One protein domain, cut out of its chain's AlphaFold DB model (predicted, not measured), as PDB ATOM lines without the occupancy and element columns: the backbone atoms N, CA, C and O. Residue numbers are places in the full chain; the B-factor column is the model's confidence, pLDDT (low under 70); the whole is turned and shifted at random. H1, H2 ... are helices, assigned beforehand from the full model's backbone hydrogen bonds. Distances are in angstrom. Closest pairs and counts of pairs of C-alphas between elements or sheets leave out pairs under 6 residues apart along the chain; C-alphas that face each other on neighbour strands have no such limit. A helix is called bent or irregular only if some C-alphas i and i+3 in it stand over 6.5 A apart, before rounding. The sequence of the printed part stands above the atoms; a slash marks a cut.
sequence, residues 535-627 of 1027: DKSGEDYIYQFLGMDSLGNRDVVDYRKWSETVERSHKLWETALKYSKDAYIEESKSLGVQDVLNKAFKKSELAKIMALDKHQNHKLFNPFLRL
ATOM      1  N   ASP A 535     368.345 232.147 258.629       90.88
ATOM      2  CA  ASP A 535     369.082 233.354 258.256       90.88
ATOM      3  C   ASP A 535     370.445 233.418 258.961       90.88
ATOM      4  O   ASP A 535     371.316 234.190 258.579       90.88
ATOM      5  N   LYS A 536     370.691 232.528 259.937       89.38
ATOM      6  CA  LYS A 536     372.002 232.388 260.593       89.38
ATOM      7  C   LYS A 536     373.120 231.944 259.650       89.38
ATOM      8  O   LYS A 536     374.286 232.044 260.017       89.38
ATOM      9  N   SER A 537     372.794 231.401 258.477       87.50
ATOM     10  CA  SER A 537     373.792 231.108 257.441       87.50
ATOM     11  C   SER A 537     374.064 232.286 256.504       87.50
ATOM     12  O   SER A 537     374.913 232.152 255.627       87.50
ATOM     13  N   GLY A 538     373.341 233.399 256.648       90.38
ATOM     14  CA  GLY A 538     373.530 234.601 255.843       90.38
ATOM     15  C   GLY A 538     374.789 235.379 256.225       90.38
ATOM     16  O   GLY A 538     375.251 235.325 257.365       90.38
ATOM     17  N   GLU A 539     375.320 236.125 255.259       90.25
ATOM     18  CA  GLU A 539     376.519 236.956 255.419       90.25
ATOM     19  C   GLU A 539     376.335 238.035 256.501       90.25
ATOM     20  O   GLU A 539     377.194 238.177 257.373       90.25
ATOM     21  N   ASP A 540     375.175 238.697 256.537       90.00
ATOM     22  CA  ASP A 540     374.855 239.721 257.543       90.00
ATOM     23  C   ASP A 540     374.961 239.187 258.978       90.00
ATOM     24  O   ASP A 540     375.536 239.837 259.853       90.00
ATOM     25  N   TYR A 541     374.459 237.971 259.228       92.38
ATOM     26  CA  TYR A 541     374.560 237.359 260.551       92.38
ATOM     27  C   TYR A 541     376.004 237.022 260.911       92.38
ATOM     28  O   TYR A 541     376.381 237.152 262.073       92.38
ATOM     29  N   ILE A 542     376.821 236.596 259.943       92.19
ATOM     30  CA  ILE A 542     378.238 236.301 260.177       92.19
ATOM     31  C   ILE A 542     378.971 237.581 260.590       92.19
ATOM     32  O   ILE A 542     379.659 237.569 261.607       92.19
ATOM     33  N   TYR A 543     378.776 238.696 259.882       91.56
ATOM     34  CA  TYR A 543     379.366 239.989 260.252       91.56
ATOM     35  C   TYR A 543     378.922 240.452 261.647       91.56
ATOM     36  O   TYR A 543     379.764 240.724 262.509       91.56
ATOM     37  N   GLN A 544     377.618 240.403 261.943       92.38
ATOM     38  CA  GLN A 544     377.102 240.713 263.284       92.38
ATOM     39  C   GLN A 544     377.667 239.779 264.367       92.38
ATOM     40  O   GLN A 544     378.020 240.224 265.461       92.38
ATOM     41  N   PHE A 545     377.788 238.479 264.079       93.81
ATOM     42  CA  PHE A 545     378.359 237.484 264.990       93.81
ATOM     43  C   PHE A 545     379.834 237.769 265.283       93.81
ATOM     44  O   PHE A 545     380.303 237.531 266.397       93.81
ATOM     45  N   LEU A 546     380.561 238.288 264.303       92.94
ATOM     46  CA  LEU A 546     381.953 238.698 264.439       92.94
ATOM     47  C   LEU A 546     382.110 240.096 265.060       92.94
ATOM     48  O   LEU A 546     383.230 240.483 265.384       92.94
ATOM     49  N   GLY A 547     381.010 240.829 265.255       91.25
ATOM     50  CA  GLY A 547     381.018 242.182 265.806       91.25
ATOM     51  C   GLY A 547     381.669 243.204 264.878       91.25
ATOM     52  O   GLY A 547     382.348 244.108 265.356       91.25
ATOM     53  N   MET A 548     381.516 243.031 263.565       89.75
ATOM     54  CA  MET A 548     382.093 243.923 262.560       89.75
ATOM     55  C   MET A 548     381.155 244.121 261.372       89.75
ATOM     56  O   MET A 548     380.253 243.315 261.168       89.75
ATOM     57  N   ASP A 549     381.352 245.183 260.595       87.25
ATOM     58  CA  ASP A 549     380.684 245.358 259.300       87.25
ATOM     59  C   ASP A 549     381.468 244.687 258.158       87.25
ATOM     60  O   ASP A 549     382.524 244.086 258.366       87.25
ATOM     61  N   SER A 550     380.960 244.810 256.928       84.25
ATOM     62  CA  SER A 550     381.603 244.267 255.723       84.25
ATOM     63  C   SER A 550     382.953 244.912 255.381       84.25
ATOM     64  O   SER A 550     383.695 244.380 254.555       84.25
ATOM     65  N   LEU A 551     383.296 246.035 256.016       84.88
ATOM     66  CA  LEU A 551     384.586 246.714 255.891       84.88
ATOM     67  C   LEU A 551     385.538 246.367 257.049       84.88
ATOM     68  O   LEU A 551     386.700 246.772 257.025       84.88
ATOM     69  N   GLY A 552     385.071 245.608 258.045       80.31
ATOM     70  CA  GLY A 552     385.826 245.227 259.236       80.31
ATOM     71  C   GLY A 552     385.779 246.242 260.385       80.31
ATOM     72  O   GLY A 552     386.540 246.090 261.343       80.31
ATOM     73  N   ASN A 553     384.918 247.265 260.335       83.50
ATOM     74  CA  ASN A 553     384.772 248.237 261.426       83.50
ATOM     75  C   ASN A 553     384.017 247.624 262.609       83.50
ATOM     76  O   ASN A 553     383.006 246.954 262.414       83.50
ATOM     77  N   ARG A 554     384.472 247.902 263.838       77.56
ATOM     78  CA  ARG A 554     383.901 247.350 265.086       77.56
ATOM     79  C   ARG A 554     382.870 248.224 265.777       77.56
ATOM     80  O   ARG A 554     382.099 247.720 266.591       77.56
ATOM     81  N   ASP A 555     382.799 249.502 265.424       77.69
ATOM     82  CA  ASP A 555     381.868 250.468 266.027       77.69
ATOM     83  C   ASP A 555     380.406 250.257 265.576       77.69
ATOM     84  O   ASP A 555     379.587 251.173 265.599       77.69
ATOM     85  N   VAL A 556     380.077 249.034 265.155       85.00
ATOM     86  CA  VAL A 556     378.761 248.604 264.677       85.00
ATOM     87  C   VAL A 556     378.064 247.645 265.639       85.00
ATOM     88  O   VAL A 556     376.922 247.262 265.397       85.00
ATOM     89  N   VAL A 557     378.730 247.231 266.725       89.31
ATOM     90  CA  VAL A 557     378.104 246.379 267.744       89.31
ATOM     91  C   VAL A 557     376.991 247.158 268.444       89.31
ATOM     92  O   VAL A 557     377.243 248.081 269.217       89.31
ATOM     93  N   ASP A 558     375.751 246.746 268.199       91.56
ATOM     94  CA  ASP A 558     374.569 247.328 268.825       91.56
ATOM     95  C   ASP A 558     374.340 246.728 270.223       91.56
ATOM     96  O   ASP A 558     373.775 245.641 270.384       91.56
ATOM     97  N   TYR A 559     374.861 247.402 271.249       93.56
ATOM     98  CA  TYR A 559     374.748 246.967 272.640       93.56
ATOM     99  C   TYR A 559     373.325 247.128 273.181       93.56
ATOM    100  O   TYR A 559     372.687 248.171 273.032       93.56
ATOM    101  N   ARG A 560     372.856 246.109 273.911       94.81
ATOM    102  CA  ARG A 560     371.586 246.170 274.637       94.81
ATOM    103  C   ARG A 560     371.685 247.192 275.760       94.81
ATOM    104  O   ARG A 560     372.713 247.304 276.426       94.81
ATOM    105  N   LYS A 561     370.579 247.886 276.017       95.81
ATOM    106  CA  LYS A 561     370.421 248.706 277.221       95.81
ATOM    107  C   LYS A 561     369.592 247.946 278.246       95.81
ATOM    108  O   LYS A 561     368.554 247.367 277.913       95.81
ATOM    109  N   TRP A 562     369.991 247.990 279.512       96.06
ATOM    110  CA  TRP A 562     369.218 247.321 280.556       96.06
ATOM    111  C   TRP A 562     367.815 247.907 280.713       96.06
ATOM    112  O   TRP A 562     366.841 247.162 280.784       96.06
ATOM    113  N   SER A 563     367.683 249.235 280.636       96.12
ATOM    114  CA  SER A 563     366.384 249.919 280.665       96.12
ATOM    115  C   SER A 563     365.438 249.455 279.552       96.12
ATOM    116  O   SER A 563     364.243 249.301 279.780       96.12
ATOM    117  N   GLU A 564     365.976 249.189 278.361       96.25
ATOM    118  CA  GLU A 564     365.218 248.644 277.234       96.25
ATOM    119  C   GLU A 564     364.757 247.209 277.522       96.25
ATOM    120  O   GLU A 564     363.616 246.853 277.238       96.25
ATOM    121  N   THR A 565     365.610 246.379 278.127       95.50
ATOM    122  CA  THR A 565     365.242 245.009 278.520       95.50
ATOM    123  C   THR A 565     364.136 245.005 279.580       95.50
ATOM    124  O   THR A 565     363.209 244.192 279.501       95.50
ATOM    125  N   VAL A 566     364.184 245.942 280.533       95.44
ATOM    126  CA  VAL A 566     363.120 246.163 281.527       95.44
ATOM    127  C   VAL A 566     361.812 246.546 280.832       95.44
ATOM    128  O   VAL A 566     360.795 245.884 281.040       95.44
ATOM    129  N   GLU A 567     361.831 247.547 279.948       96.38
ATOM    130  CA  GLU A 567     360.648 247.992 279.195       96.38
ATOM    131  C   GLU A 567     360.040 246.858 278.354       96.38
ATOM    132  O   GLU A 567     358.844 246.569 278.455       96.38
ATOM    133  N   ARG A 568     360.871 246.145 277.582       95.50
ATOM    134  CA  ARG A 568     360.450 244.993 276.768       95.50
ATOM    135  C   ARG A 568     359.877 243.859 277.625       95.50
ATOM    136  O   ARG A 568     358.938 243.196 277.186       95.50
ATOM    137  N   SER A 569     360.386 243.647 278.843       94.06
ATOM    138  CA  SER A 569     359.847 242.650 279.784       94.06
ATOM    139  C   SER A 569     358.432 243.005 280.248       94.06
ATOM    140  O   SER A 569     357.562 242.132 280.285       94.06
ATOM    141  N   HIS A 570     358.174 244.282 280.552       92.12
ATOM    142  CA  HIS A 570     356.835 244.762 280.901       92.12
ATOM    143  C   HIS A 570     355.869 244.679 279.717       92.12
ATOM    144  O   HIS A 570     354.764 244.158 279.869       92.12
ATOM    145  N   LYS A 571     356.308 245.088 278.520       92.88
ATOM    146  CA  LYS A 571     355.516 244.955 277.289       92.88
ATOM    147  C   LYS A 571     355.114 243.500 277.027       92.88
ATOM    148  O   LYS A 571     353.948 243.210 276.781       92.88
ATOM    149  N   LEU A 572     356.064 242.573 277.153       91.19
ATOM    150  CA  LEU A 572     355.815 241.145 276.964       91.19
ATOM    151  C   LEU A 572     354.798 240.588 277.980       91.19
ATOM    152  O   LEU A 572     354.016 239.692 277.651       91.19
ATOM    153  N   TRP A 573     354.791 241.110 279.210       88.25
ATOM    154  CA  TRP A 573     353.786 240.755 280.213       88.25
ATOM    155  C   TRP A 573     352.392 241.270 279.855       88.25
ATOM    156  O   TRP A 573     351.427 240.515 279.959       88.25
ATOM    157  N   GLU A 574     352.267 242.503 279.361       87.44
ATOM    158  CA  GLU A 574     350.976 243.003 278.873       87.44
ATOM    159  C   GLU A 574     350.398 242.110 277.777       87.44
ATOM    160  O   GLU A 574     349.200 241.817 277.779       87.44
ATOM    161  N   THR A 575     351.250 241.624 276.875       86.50
ATOM    162  CA  THR A 575     350.824 240.695 275.829       86.50
ATOM    163  C   THR A 575     350.379 239.357 276.393       86.50
ATOM    164  O   THR A 575     349.383 238.804 275.929       86.50
ATOM    165  N   ALA A 576     351.053 238.863 277.435       84.38
ATOM    166  CA  ALA A 576     350.645 237.652 278.144       84.38
ATOM    167  C   ALA A 576     349.242 237.768 278.765       84.38
ATOM    168  O   ALA A 576     348.548 236.759 278.869       84.38
ATOM    169  N   LEU A 577     348.838 238.973 279.184       81.81
ATOM    170  CA  LEU A 577     347.528 239.237 279.786       81.81
ATOM    171  C   LEU A 577     346.420 239.476 278.749       81.81
ATOM    172  O   LEU A 577     345.266 239.144 279.011       81.81
ATOM    173  N   LYS A 578     346.751 240.090 277.606       83.12
ATOM    174  CA  LYS A 578     345.770 240.568 276.613       83.12
ATOM    175  C   LYS A 578     345.550 239.608 275.440       83.12
ATOM    176  O   LYS A 578     344.465 239.615 274.863       83.12
ATOM    177  N   TYR A 579     346.558 238.824 275.060       85.44
ATOM    178  CA  TYR A 579     346.564 238.055 273.811       85.44
ATOM    179  C   TYR A 579     346.832 236.558 274.029       85.44
ATOM    180  O   TYR A 579     346.964 236.071 275.151       85.44
ATOM    181  N   SER A 580     346.872 235.802 272.927       84.38
ATOM    182  CA  SER A 580     347.069 234.352 272.944       84.38
ATOM    183  C   SER A 580     348.494 233.946 273.344       84.38
ATOM    184  O   SER A 580     349.453 234.723 273.297       84.38
ATOM    185  N   LYS A 581     348.652 232.663 273.690       82.06
ATOM    186  CA  LYS A 581     349.958 232.054 273.975       82.06
ATOM    187  C   LYS A 581     350.926 232.179 272.792       82.06
ATOM    188  O   LYS A 581     352.113 232.402 273.024       82.06
ATOM    189  N   ASP A 582     350.428 232.053 271.567       87.19
ATOM    190  CA  ASP A 582     351.251 232.133 270.360       87.19
ATOM    191  C   ASP A 582     351.732 233.560 270.109       87.19
ATOM    192  O   ASP A 582     352.924 233.751 269.873       87.19
ATOM    193  N   ALA A 583     350.862 234.558 270.309       88.88
ATOM    194  CA  ALA A 583     351.237 235.970 270.241       88.88
ATOM    195  C   ALA A 583     352.349 236.309 271.250       88.88
ATOM    196  O   ALA A 583     353.327 236.966 270.906       88.88
ATOM    197  N   TYR A 584     352.263 235.783 272.478       89.31
ATOM    198  CA  TYR A 584     353.345 235.918 273.459       89.31
ATOM    199  C   TYR A 584     354.657 235.282 272.980       89.31
ATOM    200  O   TYR A 584     355.730 235.845 273.183       89.31
ATOM    201  N   ILE A 585     354.603 234.071 272.412       89.56
ATOM    202  CA  ILE A 585     355.809 233.355 271.964       89.56
ATOM    203  C   ILE A 585     356.464 234.100 270.798       89.56
ATOM    204  O   ILE A 585     357.691 234.201 270.752       89.56
ATOM    205  N   GLU A 586     355.664 234.611 269.867       91.69
ATOM    206  CA  GLU A 586     356.123 235.408 268.733       91.69
ATOM    207  C   GLU A 586     356.741 236.734 269.188       91.69
ATOM    208  O   GLU A 586     357.872 237.045 268.810       91.69
ATOM    209  N   GLU A 587     356.078 237.466 270.086       92.94
ATOM    210  CA  GLU A 587     356.618 238.723 270.599       92.94
ATOM    211  C   GLU A 587     357.868 238.510 271.465       92.94
ATOM    212  O   GLU A 587     358.838 239.249 271.324       92.94
ATOM    213  N   SER A 588     357.919 237.463 272.294       93.25
ATOM    214  CA  SER A 588     359.124 237.102 273.061       93.25
ATOM    215  C   SER A 588     360.328 236.858 272.146       93.25
ATOM    216  O   SER A 588     361.434 237.329 272.429       93.25
ATOM    217  N   LYS A 589     360.115 236.156 271.024       92.38
ATOM    218  CA  LYS A 589     361.146 235.911 270.007       92.38
ATOM    219  C   LYS A 589     361.608 237.207 269.347       92.38
ATOM    220  O   LYS A 589     362.818 237.403 269.255       92.38
ATOM    221  N   SER A 590     360.671 238.062 268.938       92.44
ATOM    222  CA  SER A 590     360.940 239.350 268.284       92.44
ATOM    223  C   SER A 590     361.688 240.320 269.205       92.44
ATOM    224  O   SER A 590     362.740 240.844 268.844       92.44
ATOM    225  N   LEU A 591     361.221 240.481 270.445       93.62
ATOM    226  CA  LEU A 591     361.857 241.344 271.442       93.62
ATOM    227  C   LEU A 591     363.184 240.776 271.961       93.62
ATOM    228  O   LEU A 591     363.978 241.517 272.545       93.62
ATOM    229  N   GLY A 592     363.424 239.471 271.793       94.06
ATOM    230  CA  GLY A 592     364.591 238.790 272.341       94.06
ATOM    231  C   GLY A 592     364.629 238.856 273.867       94.06
ATOM    232  O   GLY A 592     365.696 239.100 274.432       94.06
ATOM    233  N   VAL A 593     363.468 238.691 274.506       94.56
ATOM    234  CA  VAL A 593     363.278 238.753 275.962       94.56
ATOM    235  C   VAL A 593     362.474 237.548 276.430       94.56
ATOM    236  O   VAL A 593     361.482 237.168 275.804       94.56
ATOM    237  N   GLN A 594     362.892 236.942 277.539       91.62
ATOM    238  CA  GLN A 594     362.222 235.800 278.149       91.62
ATOM    239  C   GLN A 594     362.323 235.869 279.677       91.62
ATOM    240  O   GLN A 594     363.406 235.733 280.232       91.62
ATOM    241  N   ASP A 595     361.181 236.012 280.351       89.31
ATOM    242  CA  ASP A 595     361.089 235.977 281.815       89.31
ATOM    243  C   ASP A 595     360.554 234.607 282.273       89.31
ATOM    244  O   ASP A 595     359.450 234.183 281.901       89.31
ATOM    245  N   VAL A 596     361.366 233.886 283.053       88.00
ATOM    246  CA  VAL A 596     361.051 232.531 283.531       88.00
ATOM    247  C   VAL A 596     359.885 232.536 284.523       88.00
ATOM    248  O   VAL A 596     359.055 231.624 284.461       88.00
ATOM    249  N   LEU A 597     359.756 233.567 285.368       86.94
ATOM    250  CA  LEU A 597     358.627 233.692 286.294       86.94
ATOM    251  C   LEU A 597     357.329 233.888 285.510       86.94
ATOM    252  O   LEU A 597     356.385 233.115 285.691       86.94
ATOM    253  N   ASN A 598     357.308 234.822 284.556       84.44
ATOM    254  CA  ASN A 598     356.139 235.063 283.695       84.44
ATOM    255  C   ASN A 598     355.713 233.808 282.924       84.44
ATOM    256  O   ASN A 598     354.520 233.552 282.748       84.44
ATOM    257  N   LYS A 599     356.672 232.992 282.470       77.62
ATOM    258  CA  LYS A 599     356.377 231.712 281.811       77.62
ATOM    259  C   LYS A 599     355.761 230.693 282.776       77.62
ATOM    260  O   LYS A 599     354.888 229.938 282.351       77.62
ATOM    261  N   ALA A 600     356.190 230.666 284.036       77.19
ATOM    262  CA  ALA A 600     355.685 229.750 285.060       77.19
ATOM    263  C   ALA A 600     354.298 230.149 285.595       77.19
ATOM    264  O   ALA A 600     353.465 229.269 285.820       77.19
ATOM    265  N   PHE A 601     353.990 231.450 285.687       72.50
ATOM    266  CA  PHE A 601     352.652 231.940 286.057       72.50
ATOM    267  C   PHE A 601     351.540 231.411 285.143       72.50
ATOM    268  O   PHE A 601     350.401 231.270 285.581       72.50
ATOM    269  N   LYS A 602     351.877 230.986 283.921       59.03
ATOM    270  CA  LYS A 602     350.954 230.329 282.982       59.03
ATOM    271  C   LYS A 602     350.359 229.006 283.498       59.03
ATOM    272  O   LYS A 602     349.423 228.511 282.883       59.03
ATOM    273  N   LYS A 603     350.880 228.438 284.597       52.09
ATOM    274  CA  LYS A 603     350.347 227.241 285.284       52.09
ATOM    275  C   LYS A 603     349.582 227.553 286.588       52.09
ATOM    276  O   LYS A 603     349.159 226.623 287.265       52.09
ATOM    277  N   SER A 604     349.425 228.826 286.964       57.22
ATOM    278  CA  SER A 604     348.826 229.255 288.244       57.22
ATOM    279  C   SER A 604     347.415 229.845 288.090       57.22
ATOM    280  O   SER A 604     347.027 230.271 287.005       57.22
ATOM    281  N   GLU A 605     346.628 229.867 289.173       63.72
ATOM    282  CA  GLU A 605     345.260 230.407 289.190       63.72
ATOM    283  C   GLU A 605     345.241 231.908 288.835       63.72
ATOM    284  O   GLU A 605     345.794 232.731 289.567       63.72
ATOM    285  N   LEU A 606     344.554 232.282 287.749       67.94
ATOM    286  CA  LEU A 606     344.439 233.658 287.232       67.94
ATOM    287  C   LEU A 606     344.063 234.696 288.312       67.94
ATOM    288  O   LEU A 606     344.560 235.821 288.298       67.94
ATOM    289  N   ALA A 607     343.243 234.304 289.292       68.81
ATOM    290  CA  ALA A 607     342.852 235.153 290.418       68.81
ATOM    291  C   ALA A 607     344.040 235.575 291.307       68.81
ATOM    292  O   ALA A 607     344.094 236.720 291.758       68.81
ATOM    293  N   LYS A 608     345.021 234.687 291.530       72.38
ATOM    294  CA  LYS A 608     346.244 234.998 292.296       72.38
ATOM    295  C   LYS A 608     347.138 235.969 291.538       72.38
ATOM    296  O   LYS A 608     347.658 236.906 292.139       72.38
ATOM    297  N   ILE A 609     347.266 235.781 290.224       75.44
ATOM    298  CA  ILE A 609     348.019 236.689 289.349       75.44
ATOM    299  C   ILE A 609     347.396 238.087 289.390       75.44
ATOM    300  O   ILE A 609     348.109 239.051 289.634       75.44
ATOM    301  N   MET A 610     346.072 238.202 289.243       75.75
ATOM    302  CA  MET A 610     345.369 239.491 289.307       75.75
ATOM    303  C   MET A 610     345.492 240.172 290.679       75.75
ATOM    304  O   MET A 610     345.632 241.392 290.760       75.75
ATOM    305  N   ALA A 611     345.471 239.402 291.773       78.50
ATOM    306  CA  ALA A 611     345.679 239.942 293.116       78.50
ATOM    307  C   ALA A 611     347.115 240.461 293.318       78.50
ATOM    308  O   ALA A 611     347.308 241.550 293.869       78.50
ATOM    309  N   LEU A 612     348.119 239.708 292.850       81.00
ATOM    310  CA  LEU A 612     349.519 240.136 292.857       81.00
ATOM    311  C   LEU A 612     349.725 241.363 291.971       81.00
ATOM    312  O   LEU A 612     350.376 242.301 292.409       81.00
ATOM    313  N   ASP A 613     349.129 241.406 290.785       78.06
ATOM    314  CA  ASP A 613     349.215 242.543 289.868       78.06
ATOM    315  C   ASP A 613     348.683 243.832 290.510       78.06
ATOM    316  O   ASP A 613     349.332 244.874 290.486       78.06
ATOM    317  N   LYS A 614     347.548 243.746 291.211       79.75
ATOM    318  CA  LYS A 614     346.922 244.908 291.852       79.75
ATOM    319  C   LYS A 614     347.714 245.474 293.037       79.75
ATOM    320  O   LYS A 614     347.668 246.679 293.276       79.75
ATOM    321  N   HIS A 615     348.388 244.625 293.816       77.94
ATOM    322  CA  HIS A 615     348.963 245.023 295.113       77.94
ATOM    323  C   HIS A 615     350.490 244.902 295.198       77.94
ATOM    324  O   HIS A 615     351.116 245.571 296.020       77.94
ATOM    325  N   GLN A 616     351.098 244.033 294.394       80.50
ATOM    326  CA  GLN A 616     352.515 243.660 294.434       80.50
ATOM    327  C   GLN A 616     353.051 243.335 293.025       80.50
ATOM    328  O   GLN A 616     353.800 242.374 292.866       80.50
ATOM    329  N   ASN A 617     352.694 244.140 292.011       83.62
ATOM    330  CA  ASN A 617     353.034 243.913 290.595       83.62
ATOM    331  C   ASN A 617     354.517 243.557 290.374       83.62
ATOM    332  O   ASN A 617     354.833 242.623 289.648       83.62
ATOM    333  N   HIS A 618     355.427 244.219 291.094       83.62
ATOM    334  CA  HIS A 618     356.869 243.968 291.028       83.62
ATOM    335  C   HIS A 618     357.301 242.522 291.353       83.62
ATOM    336  O   HIS A 618     358.420 242.148 291.016       83.62
ATOM    337  N   LYS A 619     356.466 241.713 292.022       85.12
ATOM    338  CA  LYS A 619     356.749 240.296 292.315       85.12
ATOM    339  C   LYS A 619     356.433 239.353 291.154       85.12
ATOM    340  O   LYS A 619     356.831 238.194 291.211       85.12
ATOM    341  N   LEU A 620     355.702 239.821 290.144       86.12
ATOM    342  CA  LEU A 620     355.396 239.031 288.949       86.12
ATOM    343  C   LEU A 620     356.611 238.908 288.025       86.12
ATOM    344  O   LEU A 620     356.711 237.958 287.260       86.12
ATOM    345  N   PHE A 621     357.552 239.837 288.141       91.62
ATOM    346  CA  PHE A 621     358.702 239.947 287.262       91.62
ATOM    347  C   PHE A 621     359.972 239.401 287.901       91.62
ATOM    348  O   PHE A 621     360.101 239.344 289.129       91.62
ATOM    349  N   ASN A 622     360.946 239.074 287.053       95.31
ATOM    350  CA  ASN A 622     362.316 238.821 287.474       95.31
ATOM    351  C   ASN A 622     362.805 239.922 288.449       95.31
ATOM    352  O   ASN A 622     362.859 241.101 288.080       95.31
ATOM    353  N   PRO A 623     363.198 239.567 289.692       96.44
ATOM    354  CA  PRO A 623     363.582 240.544 290.705       96.44
ATOM    355  C   PRO A 623     364.825 241.360 290.328       96.44
ATOM    356  O   PRO A 623     364.976 242.474 290.821       96.44
ATOM    357  N   PHE A 624     365.694 240.883 289.435       97.50
ATOM    358  CA  PHE A 624     366.859 241.655 288.990       97.50
ATOM    359  C   PHE A 624     366.486 242.908 288.188       97.50
ATOM    360  O   PHE A 624     367.249 243.870 288.204       97.50
ATOM    361  N   LEU A 625     365.294 242.969 287.579       96.50
ATOM    362  CA  LEU A 625     364.816 244.176 286.883       96.50
ATOM    363  C   LEU A 625     364.651 245.388 287.816       96.50
ATOM    364  O   LEU A 625     364.630 246.526 287.357       96.50
ATOM    365  N   ARG A 626     364.533 245.153 289.129       95.81
ATOM    366  CA  ARG A 626     364.400 246.187 290.169       95.81
ATOM    367  C   ARG A 626     365.588 246.235 291.130       95.81
ATOM    368  O   ARG A 626     365.487 246.898 292.164       95.81
ATOM    369  N   LEU A 627     366.661 245.490 290.862       97.50
ATOM    370  CA  LEU A 627     367.871 245.540 291.677       97.50
ATOM    371  C   LEU A 627     368.581 246.874 291.418       97.50
ATOM    372  O   LEU A 627     368.907 247.211 290.283       97.50
TER     373      LEU A 627
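AT A GLANCE: This is residues 535 to 627 of the 1027 residues of an uncharacterized protein of Puccinia triticina (isolate 1-1 / race 1 (BBBD)) (UniProt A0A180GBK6). A single helix, H1, lies at one far end, set off by a long link from a loose head of five helices. In that head H2 and H3 form a helical hairpin, while the short helices H4 and H6 come near H2, and H5 lies at the end of the head far from H1. The printed part has 93 residues with six named helices, H1 to H6 in order along the chain, and no named strand; the class is all helix. It is loose, with a radius of gyration of the C-alphas of 17.3 A, and only just elongated, spanning 55 by 30 by 17 A.

IN THESE COORDINATES: H1 holds residues 539 to 546 and begins at C-alpha 539, at (376.519, 236.956, 255.419); it is 10.7 A long from first to last C-alpha. Residues 547 to 561 hold no named element. H2, the longest helix, holds residues 562 to 578, 24.7 A from C-alpha 562 at (369.218, 247.321, 280.556) to C-alpha 578. H3 holds residues 581 to 591, 15.3 A long, and H4 residues 596 to 601, 8.8 A long. H5 holds residues 606 to 619, 14.9 A long; it is irregular, with C-alphas 615 and 618 9.0 A apart. H6 holds residues 623 to 626, is 5.7 A long, and ends at C-alpha 626, at (364.400, 246.187, 290.169).

HOW THE PARTS SIT: H1 is apart from each of the other five helices. H2 and H3, a hairpin, touch with a shallow tilt of 16 degrees, opposite ways; their closest C-alphas, of Ala 576 and Tyr 584, are 5.7 A apart. H2 and H4 are close but not clearly touching, at a shallow tilt of 21 degrees, the same way; their closest C-alphas are those of Trp 573 and Asn 598, 7.1 A apart. H2 and H6 are close but not clearly touching, the C-alphas of Val 566 and Leu 625 being the closest at 6.0 A. H4 and H5 are close but not clearly touching, opposite ways at a steep tilt of 36 degrees, only just past shallow; the closest C-alphas, of Phe 601 and Ile 609, are 7.4 A apart. H5 is apart from H2 and H3. Each O i to N i+4 pair is within hydrogen-bond range in H1, H2, H3 and H4, against 7 of 10 in H5; H6 is too short for such a pair.

THE WHOLE: The two C-alphas farthest apart, those of Leu 551 and Ala 607, are 55.4 A apart. The printed part has no cut. The link from H1 to H2, 15 residues, is long; the other four are tight. The mean pLDDT of the printed part is 86.6, and residues 602 to 607, of which 606 and 607 belong to H5, are under 70.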